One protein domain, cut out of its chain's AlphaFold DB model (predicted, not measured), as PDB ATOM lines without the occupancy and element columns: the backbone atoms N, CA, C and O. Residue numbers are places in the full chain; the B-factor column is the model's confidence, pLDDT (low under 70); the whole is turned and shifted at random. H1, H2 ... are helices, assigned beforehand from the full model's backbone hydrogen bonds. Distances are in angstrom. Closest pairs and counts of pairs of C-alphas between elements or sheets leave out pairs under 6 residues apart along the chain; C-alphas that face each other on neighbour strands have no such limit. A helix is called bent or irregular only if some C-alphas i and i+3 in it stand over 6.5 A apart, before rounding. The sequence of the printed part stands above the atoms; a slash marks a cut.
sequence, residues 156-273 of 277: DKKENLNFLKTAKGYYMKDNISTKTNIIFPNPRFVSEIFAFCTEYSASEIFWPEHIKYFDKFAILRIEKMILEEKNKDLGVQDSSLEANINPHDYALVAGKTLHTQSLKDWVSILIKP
ATOM      1  N   ASP A 156      30.954  28.547 141.851       72.31
ATOM      2  CA  ASP A 156      31.748  27.330 141.998       72.31
ATOM      3  C   ASP A 156      33.191  27.615 141.559       72.31
ATOM      4  O   ASP A 156      33.528  27.587 140.376       72.31
ATOM      5  N   LYS A 157      34.079  27.830 142.539       83.38
ATOM      6  CA  LYS A 157      35.516  28.070 142.317       83.38
ATOM      7  C   LYS A 157      36.155  27.062 141.347       83.38
ATOM      8  O   LYS A 157      37.067  27.432 140.608       83.38
ATOM      9  N   LYS A 158      35.725  25.797 141.342       83.81
ATOM     10  CA  LYS A 158      36.252  24.749 140.456       83.81
ATOM     11  C   LYS A 158      35.781  24.960 139.017       83.81
ATOM     12  O   LYS A 158      36.600  24.821 138.110       83.81
ATOM     13  N   GLU A 159      34.514  25.310 138.808       79.94
ATOM     14  CA  GLU A 159      33.969  25.645 137.486       79.94
ATOM     15  C   GLU A 159      34.590  26.938 136.943       79.94
ATOM     16  O   GLU A 159      35.110  26.947 135.826       79.94
ATOM     17  N   ASN A 160      34.681  27.983 137.769       83.62
ATOM     18  CA  ASN A 160      35.307  29.268 137.434       83.62
ATOM     19  C   ASN A 160      36.763  29.079 136.981       83.62
ATOM     20  O   ASN A 160      37.175  29.545 135.917       83.62
ATOM     21  N   LEU A 161      37.547  28.328 137.767       87.50
ATOM     22  CA  LEU A 161      38.932  27.984 137.448       87.50
ATOM     23  C   LEU A 161      39.058  27.042 136.248       87.50
ATOM     24  O   LEU A 161      40.149  26.953 135.689       87.50
ATOM     25  N   ASN A 162      38.007  26.320 135.862       86.12
ATOM     26  CA  ASN A 162      37.989  25.547 134.626       86.12
ATOM     27  C   ASN A 162      37.743  26.467 133.424       86.12
ATOM     28  O   ASN A 162      38.548  26.480 132.498       86.12
ATOM     29  N   PHE A 163      36.708  27.308 133.484       85.50
ATOM     30  CA  PHE A 163      36.346  28.262 132.433       85.50
ATOM     31  C   PHE A 163      37.490  29.239 132.113       85.50
ATOM     32  O   PHE A 163      37.860  29.397 130.949       85.50
ATOM     33  N   LEU A 164      38.142  29.791 133.144       89.44
ATOM     34  CA  LEU A 164      39.345  30.618 133.001       89.44
ATOM     35  C   LEU A 164      40.487  29.884 132.273       89.44
ATOM     36  O   LEU A 164      41.120  30.456 131.388       89.44
ATOM     37  N   LYS A 165      40.758  28.613 132.607       90.69
ATOM     38  CA  LYS A 165      41.807  27.818 131.936       90.69
ATOM     39  C   LYS A 165      41.450  27.508 130.484       90.69
ATOM     40  O   LYS A 165      42.322  27.620 129.628       90.69
ATOM     41  N   THR A 166      40.198  27.149 130.207       88.19
ATOM     42  CA  THR A 166      39.697  26.896 128.847       88.19
ATOM     43  C   THR A 166      39.859  28.143 127.974       88.19
ATOM     44  O   THR A 166      40.462  28.060 126.906       88.19
ATOM     45  N   ALA A 167      39.442  29.318 128.460       89.81
ATOM     46  CA  ALA A 167      39.648  30.581 127.750       89.81
ATOM     47  C   ALA A 167      41.138  30.904 127.542       89.81
ATOM     48  O   ALA A 167      41.527  31.296 126.442       89.81
ATOM     49  N   LYS A 168      41.993  30.679 128.555       92.94
ATOM     50  CA  LYS A 168      43.451  30.840 128.420       92.94
ATOM     51  C   LYS A 168      44.018  29.964 127.296       92.94
ATOM     52  O   LYS A 168      44.786  30.462 126.477       92.94
ATOM     53  N   GLY A 169      43.608  28.695 127.232       90.94
ATOM     54  CA  GLY A 169      44.008  27.761 126.175       90.94
ATOM     55  C   GLY A 169      43.650  28.274 124.779       90.94
ATOM     56  O   GLY A 169      44.491  28.254 123.885       90.94
ATOM     57  N   TYR A 170      42.457  28.857 124.607       90.69
ATOM     58  CA  TYR A 170      42.041  29.462 123.335       90.69
ATOM     59  C   TYR A 170      42.862  30.690 122.908       90.69
ATOM     60  O   TYR A 170      42.956  30.957 121.709       90.69
ATOM     61  N   TYR A 171      43.468  31.430 123.842       92.31
ATOM     62  CA  TYR A 171      44.448  32.475 123.514       92.31
ATOM     63  C   TYR A 171      45.840  31.900 123.219       92.31
ATOM     64  O   TYR A 171      46.509  32.355 122.294       92.31
ATOM     65  N   MET A 172      46.267  30.874 123.963       90.81
ATOM     66  CA  MET A 172      47.550  30.186 123.751       90.81
ATOM     67  C   MET A 172      47.567  29.316 122.484       90.81
ATOM     68  O   MET A 172      48.639  28.983 121.989       90.81
ATOM     69  N   LYS A 173      46.387  29.006 121.928       84.44
ATOM     70  CA  LYS A 173      46.155  28.098 120.787       84.44
ATOM     71  C   LYS A 173      46.494  26.638 121.129       84.44
ATOM     72  O   LYS A 173      46.601  25.790 120.245       84.44
ATOM     73  N   ASP A 174      46.542  26.339 122.430       72.56
ATOM     74  CA  ASP A 174      46.539  24.988 122.979       72.56
ATOM     75  C   ASP A 174      45.185  24.336 122.669       72.56
ATOM     76  O   ASP A 174      44.121  24.897 122.949       72.56
ATOM     77  N   ASN A 175      45.214  23.153 122.053       61.50
ATOM     78  CA  ASN A 175      44.093  22.609 121.281       61.50
ATOM     79  C   ASN A 175      42.992  21.944 122.149       61.50
ATOM     80  O   ASN A 175      42.718  20.747 122.046       61.50
ATOM     81  N   ILE A 176      42.385  22.715 123.058       62.56
ATOM     82  CA  ILE A 176      41.479  22.238 124.118       62.56
ATOM     83  C   ILE A 176      40.012  22.283 123.656       62.56
ATOM     84  O   ILE A 176      39.251  23.212 123.942       62.56
ATOM     85  N   SER A 177      39.585  21.237 122.945       58.75
ATOM     86  CA  SER A 177      38.181  21.057 122.552       58.75
ATOM     87  C   SER A 177      37.313  20.579 123.727       58.75
ATOM     88  O   SER A 177      37.040  19.392 123.894       58.75
ATOM     89  N   THR A 178      36.856  21.522 124.552       58.91
ATOM     90  CA  THR A 178      35.817  21.307 125.572       58.91
ATOM     91  C   THR A 178      34.667  22.280 125.338       58.91
ATOM     92  O   THR A 178      34.853  23.477 125.542       58.91
ATOM     93  N   LYS A 179      33.479  21.799 124.946       62.12
ATOM     94  CA  LYS A 179      32.275  22.648 124.899       62.12
ATOM     95  C   LYS A 179      31.933  23.131 126.310       62.12
ATOM     96  O   LYS A 179      31.852  22.317 127.228       62.12
ATOM     97  N   THR A 180      31.689  24.428 126.470       62.06
ATOM     98  CA  THR A 180      31.269  25.038 127.742       62.06
ATOM     99  C   THR A 180      29.990  25.830 127.522       62.06
ATOM    100  O   THR A 180      29.937  26.662 126.619       62.06
ATOM    101  N   ASN A 181      28.966  25.607 128.346       62.59
ATOM    102  CA  ASN A 181      27.706  26.339 128.229       62.59
ATOM    103  C   ASN A 181      27.886  27.779 128.725       62.59
ATOM    104  O   ASN A 181      27.896  28.029 129.926       62.59
ATOM    105  N   ILE A 182      28.017  28.727 127.798       65.38
ATOM    106  CA  ILE A 182      28.056  30.156 128.119       65.38
ATOM    107  C   ILE A 182      26.620  30.627 128.361       65.38
ATOM    108  O   ILE A 182      25.754  30.468 127.500       65.38
ATOM    109  N   ILE A 183      26.371  31.198 129.537       60.06
ATOM    110  CA  ILE A 183      25.071  31.747 129.936       60.06
ATOM    111  C   ILE A 183      25.125  33.275 129.808       60.06
ATOM    112  O   ILE A 183      26.158  33.896 130.050       60.06
ATOM    113  N   PHE A 184      24.008  33.892 129.418       67.12
ATOM    114  CA  PHE A 184      23.906  35.333 129.170       67.12
ATOM    115  C   PHE A 184      22.813  35.956 130.066       67.12
ATOM    116  O   PHE A 184      21.684  36.135 129.613       67.12
ATOM    117  N   PRO A 185      23.100  36.258 131.348       55.78
ATOM    118  CA  PRO A 185      22.077  36.615 132.337       55.78
ATOM    119  C   PRO A 185      21.611  38.078 132.270       55.78
ATOM    120  O   PRO A 185      20.620  38.424 132.905       55.78
ATOM    121  N   ASN A 186      22.314  38.955 131.544       66.81
ATOM    122  CA  ASN A 186      21.976  40.377 131.452       66.81
ATOM    123  C   ASN A 186      22.362  40.956 130.073       66.81
ATOM    124  O   ASN A 186      23.506  40.751 129.646       66.81
ATOM    125  N   PRO A 187      21.480  41.724 129.394       69.81
ATOM    126  CA  PRO A 187      21.793  42.410 128.136       69.81
ATOM    127  C   PRO A 187      23.053  43.288 128.175       69.81
ATOM    128  O   PRO A 187      23.744  43.404 127.166       69.81
ATOM    129  N   ARG A 188      23.410  43.860 129.334       76.12
ATOM    130  CA  ARG A 188      24.652  44.627 129.499       76.12
ATOM    131  C   ARG A 188      25.886  43.766 129.226       76.12
ATOM    132  O   ARG A 188      26.743  44.172 128.457       76.12
ATOM    133  N   PHE A 189      25.958  42.560 129.790       77.38
ATOM    134  CA  PHE A 189      27.100  41.662 129.574       77.38
ATOM    135  C   PHE A 189      27.105  41.075 128.157       77.38
ATOM    136  O   PHE A 189      28.172  40.848 127.596       77.38
ATOM    137  N   VAL A 190      25.926  40.886 127.552       81.56
ATOM    138  CA  VAL A 190      25.797  40.550 126.122       81.56
ATOM    139  C   VAL A 190      26.414  41.645 125.253       81.56
ATOM    140  O   VAL A 190      27.158  41.319 124.335       81.56
ATOM    141  N   SER A 191      26.169  42.922 125.563       85.56
ATOM    142  CA  SER A 191      26.756  44.058 124.839       85.56
ATOM    143  C   SER A 191      28.284  44.089 124.935       85.56
ATOM    144  O   SER A 191      28.950  44.330 123.935       85.56
ATOM    145  N   GLU A 192      28.844  43.801 126.111       88.88
ATOM    146  CA  GLU A 192      30.298  43.770 126.348       88.88
ATOM    147  C   GLU A 192      30.964  42.581 125.635       88.88
ATOM    148  O   GLU A 192      31.989  42.738 124.973       88.88
ATOM    149  N   ILE A 193      30.338  41.397 125.668       89.19
ATOM    150  CA  ILE A 193      30.763  40.237 124.867       89.19
ATOM    151  C   ILE A 193      30.671  40.544 123.365       89.19
ATOM    152  O   ILE A 193      31.560  40.159 122.609       89.19
ATOM    153  N   PHE A 194      29.620  41.233 122.914       90.62
ATOM    154  CA  PHE A 194      29.452  41.607 121.509       90.62
ATOM    155  C   PHE A 194      30.535  42.603 121.068       90.62
ATOM    156  O   PHE A 194      31.121  42.429 119.998       90.62
ATOM    157  N   ALA A 195      30.838  43.606 121.898       92.44
ATOM    158  CA  ALA A 195      31.914  44.566 121.666       92.44
ATOM    159  C   ALA A 195      33.277  43.862 121.581       92.44
ATOM    160  O   ALA A 195      33.963  44.004 120.570       92.44
ATOM    161  N   PHE A 196      33.603  43.011 122.562       95.00
ATOM    162  CA  PHE A 196      34.803  42.170 122.543       95.00
ATOM    163  C   PHE A 196      34.891  41.327 121.261       95.00
ATOM    164  O   PHE A 196      35.903  41.348 120.567       95.00
ATOM    165  N   CYS A 197      33.835  40.585 120.912       92.75
ATOM    166  CA  CYS A 197      33.851  39.706 119.742       92.75
ATOM    167  C   CYS A 197      33.984  40.494 118.430       92.75
ATOM    168  O   CYS A 197      34.592  39.995 117.479       92.75
ATOM    169  N   THR A 198      33.452  41.720 118.386       94.19
ATOM    170  CA  THR A 198      33.609  42.653 117.262       94.19
ATOM    171  C   THR A 198      35.054  43.135 117.150       94.19
ATOM    172  O   THR A 198      35.642  43.009 116.079       94.19
ATOM    173  N   GLU A 199      35.655  43.617 118.242       94.81
ATOM    174  CA  GLU A 199      37.055  44.061 118.288       94.81
ATOM    175  C   GLU A 199      38.026  42.925 117.937       94.81
ATOM    176  O   GLU A 199      38.934  43.110 117.122       94.81
ATOM    177  N   TYR A 200      37.810  41.735 118.501       94.19
ATOM    178  CA  TYR A 200      38.655  40.566 118.280       94.19
ATOM    179  C   TYR A 200      38.553  40.073 116.828       94.19
ATOM    180  O   TYR A 200      39.575  39.916 116.164       94.19
ATOM    181  N   SER A 201      37.335  39.941 116.278       92.81
ATOM    182  CA  SER A 201      37.142  39.571 114.862       92.81
ATOM    183  C   SER A 201      37.708  40.626 113.903       92.81
ATOM    184  O   SER A 201      38.333  40.273 112.908       92.81
ATOM    185  N   ALA A 202      37.527  41.920 114.188       92.31
ATOM    186  CA  ALA A 202      38.105  42.992 113.378       92.31
ATOM    187  C   ALA A 202      39.641  42.977 113.435       92.31
ATOM    188  O   ALA A 202      40.295  43.160 112.411       92.31
ATOM    189  N   SER A 203      40.222  42.688 114.600       92.56
ATOM    190  CA  SER A 203      41.672  42.566 114.776       92.56
ATOM    191  C   SER A 203      42.256  41.351 114.052       92.56
ATOM    192  O   SER A 203      43.306  41.479 113.429       92.56
ATOM    193  N   GLU A 204      41.572  40.201 114.054       89.50
ATOM    194  CA  GLU A 204      41.969  39.033 113.251       89.50
ATOM    195  C   GLU A 204      41.925  39.310 111.738       89.50
ATOM    196  O   GLU A 204      42.784  38.818 111.007       89.50
ATOM    197  N   ILE A 205      40.944  40.085 111.261       91.69
ATOM    198  CA  ILE A 205      40.739  40.355 109.827       91.69
ATOM    199  C   ILE A 205      41.651  41.480 109.312       91.69
ATOM    200  O   ILE A 205      42.231  41.348 108.236       91.69
ATOM    201  N   PHE A 206      41.762  42.592 110.046       94.81
ATOM    202  CA  PHE A 206      42.386  43.829 109.558       94.81
ATOM    203  C   PHE A 206      43.739  44.153 110.203       94.81
ATOM    204  O   PHE A 206      44.542  44.853 109.586       94.81
ATOM    205  N   TRP A 207      44.027  43.649 111.412       94.56
ATOM    206  CA  TRP A 207      45.218  44.043 112.182       94.56
ATOM    207  C   TRP A 207      45.989  42.846 112.790       94.56
ATOM    208  O   TRP A 207      46.080  42.733 114.017       94.56
ATOM    209  N   PRO A 208      46.634  41.981 111.973       89.75
ATOM    210  CA  PRO A 208      47.296  40.757 112.453       89.75
ATOM    211  C   PRO A 208      48.486  40.947 113.409       89.75
ATOM    212  O   PRO A 208      48.933  39.979 114.018       89.75
ATOM    213  N   GLU A 209      49.008  42.167 113.578       92.62
ATOM    214  CA  GLU A 209      49.939  42.479 114.673       92.62
ATOM    215  C   GLU A 209      49.200  42.842 115.969       92.62
ATOM    216  O   GLU A 209      49.621  42.413 117.043       92.62
ATOM    217  N   HIS A 210      48.064  43.553 115.893       94.69
ATOM    218  CA  HIS A 210      47.255  43.900 117.066       94.69
ATOM    219  C   HIS A 210      46.802  42.644 117.811       94.69
ATOM    220  O   HIS A 210      46.968  42.569 119.027       94.69
ATOM    221  N   ILE A 211      46.345  41.615 117.086       93.75
ATOM    222  CA  ILE A 211      45.880  40.364 117.700       93.75
ATOM    223  C   ILE A 211      46.975  39.660 118.523       93.75
ATOM    224  O   ILE A 211      46.674  39.063 119.549       93.75
ATOM    225  N   LYS A 212      48.262  39.786 118.157       91.56
ATOM    226  CA  LYS A 212      49.382  39.207 118.931       91.56
ATOM    227  C   LYS A 212      49.585  39.929 120.264       91.56
ATOM    228  O   LYS A 212      49.865  39.289 121.279       91.56
ATOM    229  N   TYR A 213      49.449  41.256 120.271       94.19
ATOM    230  CA  TYR A 213      49.494  42.054 121.497       94.19
ATOM    231  C   TYR A 213      48.244  41.823 122.356       94.19
ATOM    232  O   TYR A 213      48.372  41.690 123.573       94.19
ATOM    233  N   PHE A 214      47.075  41.689 121.725       94.62
ATOM    234  CA  PHE A 214      45.814  41.359 122.383       94.62
ATOM    235  C   PHE A 214      45.888  39.988 123.069       94.62
ATOM    236  O   PHE A 214      45.678  39.907 124.278       94.62
ATOM    237  N   ASP A 215      46.257  38.926 122.342       95.06
ATOM    238  CA  ASP A 215      46.408  37.562 122.872       95.06
ATOM    239  C   ASP A 215      47.360  37.554 124.088       95.06
ATOM    240  O   ASP A 215      47.048  36.982 125.135       95.06
ATOM    241  N   LYS A 216      48.494  38.265 123.997       94.81
ATOM    242  CA  LYS A 216      49.472  38.394 125.091       94.81
ATOM    243  C   LYS A 216      48.915  39.145 126.310       94.81
ATOM    244  O   LYS A 216      49.154  38.721 127.441       94.81
ATOM    245  N   PHE A 217      48.186  40.241 126.105       96.19
ATOM    246  CA  PHE A 217      47.515  40.982 127.181       96.19
ATOM    247  C   PHE A 217      46.442  40.123 127.865       96.19
ATOM    248  O   PHE A 217      46.391  40.055 129.095       96.19
ATOM    249  N   ALA A 218      45.632  39.419 127.075       96.19
ATOM    250  CA  ALA A 218      44.553  38.566 127.550       96.19
ATOM    251  C   ALA A 218      45.055  37.373 128.375       96.19
ATOM    252  O   ALA A 218      44.503  37.091 129.439       96.19
ATOM    253  N   ILE A 219      46.146  36.725 127.954       96.06
ATOM    254  CA  ILE A 219      46.804  35.659 128.725       96.06
ATOM    255  C   ILE A 219      47.208  36.162 130.119       96.06
ATOM    256  O   ILE A 219      46.836  35.542 131.116       96.06
ATOM    257  N   LEU A 220      47.900  37.304 130.203       95.38
ATOM    258  CA  LEU A 220      48.359  37.881 131.476       95.38
ATOM    259  C   LEU A 220      47.187  38.307 132.381       95.38
ATOM    260  O   LEU A 220      47.248  38.150 133.603       95.38
ATOM    261  N   ARG A 221      46.094  38.809 131.789       96.38
ATOM    262  CA  ARG A 221      44.847  39.118 132.504       96.38
ATOM    263  C   ARG A 221      44.219  37.869 133.114       96.38
ATOM    264  O   ARG A 221      43.964  37.846 134.318       96.38
ATOM    265  N   ILE A 222      44.051  36.812 132.325       95.62
ATOM    266  CA  ILE A 222      43.464  35.550 132.792       95.62
ATOM    267  C   ILE A 222      44.354  34.876 133.847       95.62
ATOM    268  O   ILE A 222      43.836  34.310 134.807       95.62
ATOM    269  N   GLU A 223      45.682  34.967 133.748       96.69
ATOM    270  CA  GLU A 223      46.592  34.466 134.790       96.69
ATOM    271  C   GLU A 223      46.393  35.175 136.137       96.69
ATOM    272  O   GLU A 223      46.327  34.506 137.174       96.69
ATOM    273  N   LYS A 224      46.210  36.503 136.127       96.31
ATOM    274  CA  LYS A 224      45.859  37.282 137.325       96.31
ATOM    275  C   LYS A 224      44.497  36.863 137.889       96.31
ATOM    276  O   LYS A 224      44.402  36.608 139.088       96.31
ATOM    277  N   MET A 225      43.478  36.709 137.041       94.12
ATOM    278  CA  MET A 225      42.149  36.226 137.452       94.12
ATOM    279  C   MET A 225      42.227  34.829 138.089       94.12
ATOM    280  O   MET A 225      41.696  34.620 139.173       94.12
ATOM    281  N   ILE A 226      42.968  33.887 137.489       94.75
ATOM    282  CA  ILE A 226      43.191  32.530 138.026       94.75
ATOM    283  C   ILE A 226      43.878  32.556 139.400       94.75
ATOM    284  O   ILE A 226      43.608  31.685 140.233       94.75
ATOM    285  N   LEU A 227      44.785  33.504 139.646       96.06
ATOM    286  CA  LEU A 227      45.445  33.657 140.944       96.06
ATOM    287  C   LEU A 227      44.486  34.225 141.999       96.06
ATOM    288  O   LEU A 227      44.400  33.681 143.099       96.06
ATOM    289  N   GLU A 228      43.731  35.268 141.657       92.88
ATOM    290  CA  GLU A 228      42.696  35.831 142.529       92.88
ATOM    291  C   GLU A 228      41.628  34.793 142.882       92.88
ATOM    292  O   GLU A 228      41.297  34.625 144.053       92.88
ATOM    293  N   GLU A 229      41.139  34.038 141.899       91.62
ATOM    294  CA  GLU A 229      40.056  33.069 142.073       91.62
ATOM    295  C   GLU A 229      40.420  31.911 143.005       91.62
ATOM    296  O   GLU A 229      39.590  31.438 143.782       91.62
ATOM    297  N   LYS A 230      41.684  31.472 142.986       92.81
ATOM    298  CA  LYS A 230      42.194  30.503 143.968       92.81
ATOM    299  C   LYS A 230      42.107  31.064 145.388       92.81
ATOM    300  O   LYS A 230      41.680  30.342 146.290       92.81
ATOM    301  N   ASN A 231      42.468  32.333 145.563       92.75
ATOM    302  CA  ASN A 231      42.689  32.964 146.864       92.75
ATOM    303  C   ASN A 231      41.412  33.552 147.497       92.75
ATOM    304  O   ASN A 231      41.305  33.581 148.720       92.75
ATOM    305  N   LYS A 232      40.435  33.992 146.693       86.00
ATOM    306  CA  LYS A 232      39.147  34.545 147.152       86.00
ATOM    307  C   LYS A 232      38.303  33.509 147.900       86.00
ATOM    308  O   LYS A 232      38.194  32.365 147.460       86.00
ATOM    309  N   ASP A 233      37.630  33.904 148.979       78.81
ATOM    310  CA  ASP A 233      36.541  33.103 149.555       78.81
ATOM    311  C   ASP A 233      35.212  33.499 148.901       78.81
ATOM    312  O   ASP A 233      34.620  34.516 149.257       78.81
ATOM    313  N   LEU A 234      34.734  32.680 147.958       75.88
ATOM    314  CA  LEU A 234      33.486  32.925 147.225       75.88
ATOM    315  C   LEU A 234      32.223  32.811 148.098       75.88
ATOM    316  O   LEU A 234      31.128  33.144 147.636       75.88
ATOM    317  N   GLY A 235      32.337  32.410 149.369       67.12
ATOM    318  CA  GLY A 235      31.273  32.599 150.353       67.12
ATOM    319  C   GLY A 235      30.985  34.085 150.601       67.12
ATOM    320  O   GLY A 235      29.821  34.496 150.591       67.12
ATOM    321  N   VAL A 236      32.034  34.906 150.727       67.94
ATOM    322  CA  VAL A 236      31.962  36.308 151.200       67.94
ATOM    323  C   VAL A 236      32.567  37.356 150.255       67.94
ATOM    324  O   VAL A 236      32.428  38.546 150.518       67.94
ATOM    325  N   GLN A 237      33.227  36.943 149.173       74.56
ATOM    326  CA  GLN A 237      33.817  37.805 148.142       74.56
ATOM    327  C   GLN A 237      33.266  37.448 146.760       74.56
ATOM    328  O   GLN A 237      32.981  36.283 146.479       74.56
ATOM    329  N   ASP A 238      33.179  38.440 145.882       79.25
ATOM    330  CA  ASP A 238      32.795  38.244 144.485       79.25
ATOM    331  C   ASP A 238      33.973  37.712 143.657       79.25
ATOM    332  O   ASP A 238      35.135  38.058 143.899       79.25
ATOM    333  N   SER A 239      33.682  36.876 142.661       84.62
ATOM    334  CA  SER A 239      34.676  36.223 141.799       84.62
ATOM    335  C   SER A 239      35.550  37.203 141.008       84.62
ATOM    336  O   SER A 239      35.232  38.375 140.820       84.62
ATOM    337  N   SER A 240      36.693  36.722 140.526       86.81
ATOM    338  CA  SER A 240      37.523  37.381 139.511       86.81
ATOM    339  C   SER A 240      36.791  37.656 138.192       86.81
ATOM    340  O   SER A 240      37.168  38.614 137.523       86.81
ATOM    341  N   LEU A 241      35.749  36.892 137.823       85.12
ATOM    342  CA  LEU A 241      34.957  37.180 136.614       85.12
ATOM    343  C   LEU A 241      33.668  37.986 136.862       85.12
ATOM    344  O   LEU A 241      32.830  38.048 135.965       85.12
ATOM    345  N   GLU A 242      33.468  38.584 138.044       82.94
ATOM    346  CA  GLU A 242      32.231  39.321 138.350       82.94
ATOM    347  C   GLU A 242      31.993  40.500 137.381       82.94
ATOM    348  O   GLU A 242      32.658  41.531 137.466       82.94
ATOM    349  N   ALA A 243      31.033  40.369 136.455       77.62
ATOM    350  CA  ALA A 243      30.867  41.309 135.342       77.62
ATOM    351  C   ALA A 243      30.195  42.633 135.733       77.62
ATOM    352  O   ALA A 243      30.289  43.600 134.976       77.62
ATOM    353  N   ASN A 244      29.568  42.728 136.909       76.00
ATOM    354  CA  ASN A 244      29.192  44.025 137.476       76.00
ATOM    355  C   ASN A 244      30.416  44.812 137.979       76.00
ATOM    356  O   ASN A 244      30.362  46.040 138.021       76.00
ATOM    357  N   ILE A 245      31.506  44.125 138.351       79.69
ATOM    358  CA  ILE A 245      32.744  44.728 138.869       79.69
ATOM    359  C   ILE A 245      33.748  44.980 137.738       79.69
ATOM    360  O   ILE A 245      34.302  46.074 137.649       79.69
ATOM    361  N   ASN A 246      33.979  43.998 136.861       84.19
ATOM    362  CA  ASN A 246      34.835  44.155 135.685       84.19
ATOM    363  C   ASN A 246      34.225  43.477 134.438       84.19
ATOM    364  O   ASN A 246      34.544  42.322 134.141       84.19
ATOM    365  N   PRO A 247      33.360  44.187 133.685       85.69
ATOM    366  CA  PRO A 247      32.736  43.642 132.481       85.69
ATOM    367  C   PRO A 247      33.751  43.295 131.385       85.69
ATOM    368  O   PRO A 247      33.549  42.308 130.681       85.69
ATOM    369  N   HIS A 248      34.854  44.045 131.262       89.81
ATOM    370  CA  HIS A 248      35.873  43.801 130.238       89.81
ATOM    371  C   HIS A 248      36.659  42.508 130.504       89.81
ATOM    372  O   HIS A 248      36.772  41.678 129.604       89.81
ATOM    373  N   ASP A 249      37.156  42.286 131.732       91.06
ATOM    374  CA  ASP A 249      37.882  41.044 132.066       91.06
ATOM    375  C   ASP A 249      36.943  39.814 131.951       91.06
ATOM    376  O   ASP A 249      37.391  38.739 131.552       91.06
ATOM    377  N   TYR A 250      35.630  39.962 132.198       89.06
ATOM    378  CA  TYR A 250      34.653  38.907 131.887       89.06
ATOM    379  C   TYR A 250      34.469  38.686 130.374       89.06
ATOM    380  O   TYR A 250      34.546  37.546 129.905       89.06
ATOM    381  N   ALA A 251      34.227  39.747 129.597       91.38
ATOM    382  CA  ALA A 251      34.008  39.659 128.152       91.38
ATOM    383  C   ALA A 251      35.228  39.065 127.426       91.38
ATOM    384  O   ALA A 251      35.071  38.272 126.501       91.38
ATOM    385  N   LEU A 252      36.431  39.350 127.921       93.31
ATOM    386  CA  LEU A 252      37.700  38.776 127.478       93.31
ATOM    387  C   LEU A 252      37.753  37.244 127.650       93.31
ATOM    388  O   LEU A 252      38.316  36.553 126.798       93.31
ATOM    389  N   VAL A 253      37.134  36.688 128.697       91.56
ATOM    390  CA  VAL A 253      37.041  35.234 128.932       91.56
ATOM    391  C   VAL A 253      35.890  34.616 128.134       91.56
ATOM    392  O   VAL A 253      36.091  33.682 127.350       91.56
ATOM    393  N   ALA A 254      34.674  35.127 128.317       89.31
ATOM    394  CA  ALA A 254      33.473  34.531 127.743       89.31
ATOM    395  C   ALA A 254      33.337  34.794 126.242       89.31
ATOM    396  O   ALA A 254      32.951  33.895 125.500       89.31
ATOM    397  N   GLY A 255      33.711  35.983 125.775       90.38
ATOM    398  CA  GLY A 255      33.727  36.336 124.361       90.38
ATOM    399  C   GLY A 255      34.746  35.524 123.574       90.38
ATOM    400  O   GLY A 255      34.382  34.949 122.551       90.38
ATOM    401  N   LYS A 256      35.979  35.343 124.073       91.56
ATOM    402  CA  LYS A 256      36.954  34.452 123.411       91.56
ATOM    403  C   LYS A 256      36.459  33.011 123.364       91.56
ATOM    404  O   LYS A 256      36.610  32.347 122.338       91.56
ATOM    405  N   THR A 257      35.839  32.541 124.444       88.50
ATOM    406  CA  THR A 257      35.247  31.198 124.503       88.50
ATOM    407  C   THR A 257      34.118  31.046 123.478       88.50
ATOM    408  O   THR A 257      34.128  30.091 122.703       88.50
ATOM    409  N   LEU A 258      33.207  32.021 123.389       87.06
ATOM    410  CA  LEU A 258      32.108  32.042 122.420       87.06
ATOM    411  C   LEU A 258      32.619  32.077 120.975       87.06
ATOM    412  O   LEU A 258      32.197  31.265 120.152       87.06
ATOM    413  N   HIS A 259      33.525  33.010 120.684       87.62
ATOM    414  CA  HIS A 259      34.132  33.232 119.373       87.62
ATOM    415  C   HIS A 259      34.839  31.969 118.864       87.62
ATOM    416  O   HIS A 259      34.587  31.536 117.738       87.62
ATOM    417  N   THR A 260      35.611  31.313 119.738       86.62
ATOM    418  CA  THR A 260      36.364  30.093 119.405       86.62
ATOM    419  C   THR A 260      35.451  28.868 119.260       86.62
ATOM    420  O   THR A 260      35.600  28.109 118.305       86.62
ATOM    421  N   GLN A 261      34.481  28.662 120.161       82.56
ATOM    422  CA  GLN A 261      33.598  27.482 120.120       82.56
ATOM    423  C   GLN A 261      32.504  27.560 119.043       82.56
ATOM    424  O   GLN A 261      32.011  26.517 118.614       82.56
ATOM    425  N   SER A 262      32.118  28.765 118.607       71.69
ATOM    426  CA  SER A 262      30.968  28.972 117.707       71.69
ATOM    427  C   SER A 262      31.342  29.258 116.253       71.69
ATOM    428  O   SER A 262      30.453  29.554 115.465       71.69
ATOM    429  N   LEU A 263      32.627  29.206 115.882       62.56
ATOM    430  CA  LEU A 263      33.098  29.224 114.484       62.56
ATOM    431  C   LEU A 263      32.433  30.302 113.589       62.56
ATOM    432  O   LEU A 263      32.061  30.031 112.451       62.56
ATOM    433  N   LYS A 264      32.341  31.539 114.106       67.31
ATOM    434  CA  LYS A 264      31.686  32.742 113.527       67.31
ATOM    435  C   LYS A 264      30.164  32.891 113.719       67.31
ATOM    436  O   LYS A 264      29.683  34.013 113.586       67.31
ATOM    437  N   ASP A 265      29.425  31.879 114.174       78.62
ATOM    438  CA  ASP A 265      27.991  32.010 114.523       78.62
ATOM    439  C   ASP A 265      27.726  32.816 115.815       78.62
ATOM    440  O   ASP A 265      26.577  32.979 116.236       78.62
ATOM    441  N   TRP A 266      28.766  33.368 116.452       83.50
ATOM    442  CA  TRP A 266      28.648  34.137 117.696       83.50
ATOM    443  C   TRP A 266      27.671  35.319 117.577       83.50
ATOM    444  O   TRP A 266      26.909  35.566 118.510       83.50
ATOM    445  N   VAL A 267      27.623  35.997 116.420       85.19
ATOM    446  CA  VAL A 267      26.661  37.085 116.154       85.19
ATOM    447  C   VAL A 267      25.232  36.556 116.271       85.19
ATOM    448  O   VAL A 267      24.431  37.096 117.031       85.19
ATOM    449  N   SER A 268      24.933  35.460 115.566       81.00
ATOM    450  CA  SER A 268      23.631  34.790 115.584       81.00
ATOM    451  C   SER A 268      23.227  34.361 116.994       81.00
ATOM    452  O   SER A 268      22.069  34.531 117.364       81.00
ATOM    453  N   ILE A 269      24.166  33.853 117.799       77.75
ATOM    454  CA  ILE A 269      23.913  33.422 119.183       77.75
ATOM    455  C   ILE A 269      23.524  34.608 120.074       77.75
ATOM    456  O   ILE A 269      22.524  34.516 120.787       77.75
ATOM    457  N   LEU A 270      24.251  35.728 120.007       77.12
ATOM    458  CA  LEU A 270      23.988  36.903 120.850       77.12
ATOM    459  C   LEU A 270      22.712  37.660 120.449       77.12
ATOM    460  O   LEU A 270      22.044  38.210 121.322       77.12
ATOM    461  N   ILE A 271      22.329  37.662 119.163       74.75
ATOM    462  CA  ILE A 271      21.088  38.318 118.702       74.75
ATOM    463  C   ILE A 271      19.850  37.410 118.742       74.75
ATOM    464  O   ILE A 271      18.734  37.913 118.642       74.75
ATOM    465  N   LYS A 272      19.994  36.083 118.878       65.50
ATOM    466  CA  LYS A 272      18.847  35.152 118.900       65.50
ATOM    467  C   LYS A 272      17.824  35.449 120.013       65.50
ATOM    468  O   LYS A 272      16.636  35.382 119.699       65.50
ATOM    469  N   PRO A 273      18.207  35.848 121.245       55.41
ATOM    470  CA  PRO A 273      17.253  36.296 122.268       55.41
ATOM    471  C   PRO A 273      16.424  37.531 121.872       55.41
ATOM    472  O   PRO A 273      15.354  37.742 122.432       55.41
TER     473      PRO A 273
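AT A GLANCE: This is residues 156 to 273 of the 277 residues of an uncharacterized protein of Candidatus Woesebacteria bacterium GW2011_GWB1_33_22 (UniProt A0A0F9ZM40). Two long helices, H2 and H3, meet near one end of each as an open V; H4 lies in the middle of the domain and crosses both of them, as well as H1, which runs side by side with H3. The short H5 packs on the part of H2 away from the V's point, and two long links without named elements join H1 to H2 and H3 to H4. The printed part has 118 residues with five named helices, H1 to H5 in order along the chain, and no named strand; the class is all helix. It is compact, with a radius of gyration of the C-alphas of 13.8 A, and spans 43 by 32 by 25 A.

HOW THE PARTS SIT: H1, residues 157 to 172, touches H3, residues 210 to 231, at a shallow tilt of 19 degrees, opposite ways; their closest C-alphas, those of Tyr 171 and Asp 215, are 5.5 A apart. H1 also touches H4, residues 247 to 261, at a steep tilt of 66 degrees, closest at the C-alphas of Ala 167 and Val 253, 5.5 A. H2, residues 187 to 206, is apart from H1. H2 and H3 form a helical hairpin, at a steep tilt of 38 degrees; they touch through residues 200 to 204 and 210 to 211 alone, with the C-alphas of Ser 203 and Ile 211 closest at 5.6 A. With residues 189 to 197 alone, H2 touches H4 at a steep tilt of 61 degrees; the closest C-alphas, those of Ile 193 and Ala 251, are 4.7 A apart. H3 touches H4 at a steep tilt of 67 degrees, closest at the C-alphas of Ala 218 and Leu 252, 6.9 A. H5, residues 266 to 273, touches H2 at a shallow tilt of 22 degrees, opposite ways, closest at the C-alphas of Val 190 and Leu 270, 6.7 A. Every O i to N i+4 pair is within hydrogen-bond range in H2 and H3; in H1 it is 11 of 12, in H4 9 of 11 and in H5 3 of 4.

IN THESE COORDINATES: H1 begins at C-alpha 157 (35.516, 28.070, 142.317) and is 22.2 A long from first to last C-alpha. H2 measures 27.8 A, H3 32.1 A and H4 20.4 A in the same way. H5 is only just irregular, with C-alphas 270 and 273 6.9 A apart, and ends at C-alpha 273 (17.253, 36.296, 122.268).

THE WHOLE: The two C-alphas farthest apart, those of Phe 206 and Gly 235, are 43.7 A apart. The printed part has no cut. The links from H1 to H2, 14 residues, and from H3 to H4, 15 residues, are long; those from H2 to H3 and from H4 to H5 are tight. The mean pLDDT of the printed part is 84.0, and it is under 70 at residues 175 to 187, 235 to 236, 263 to 264 and 272 to 273.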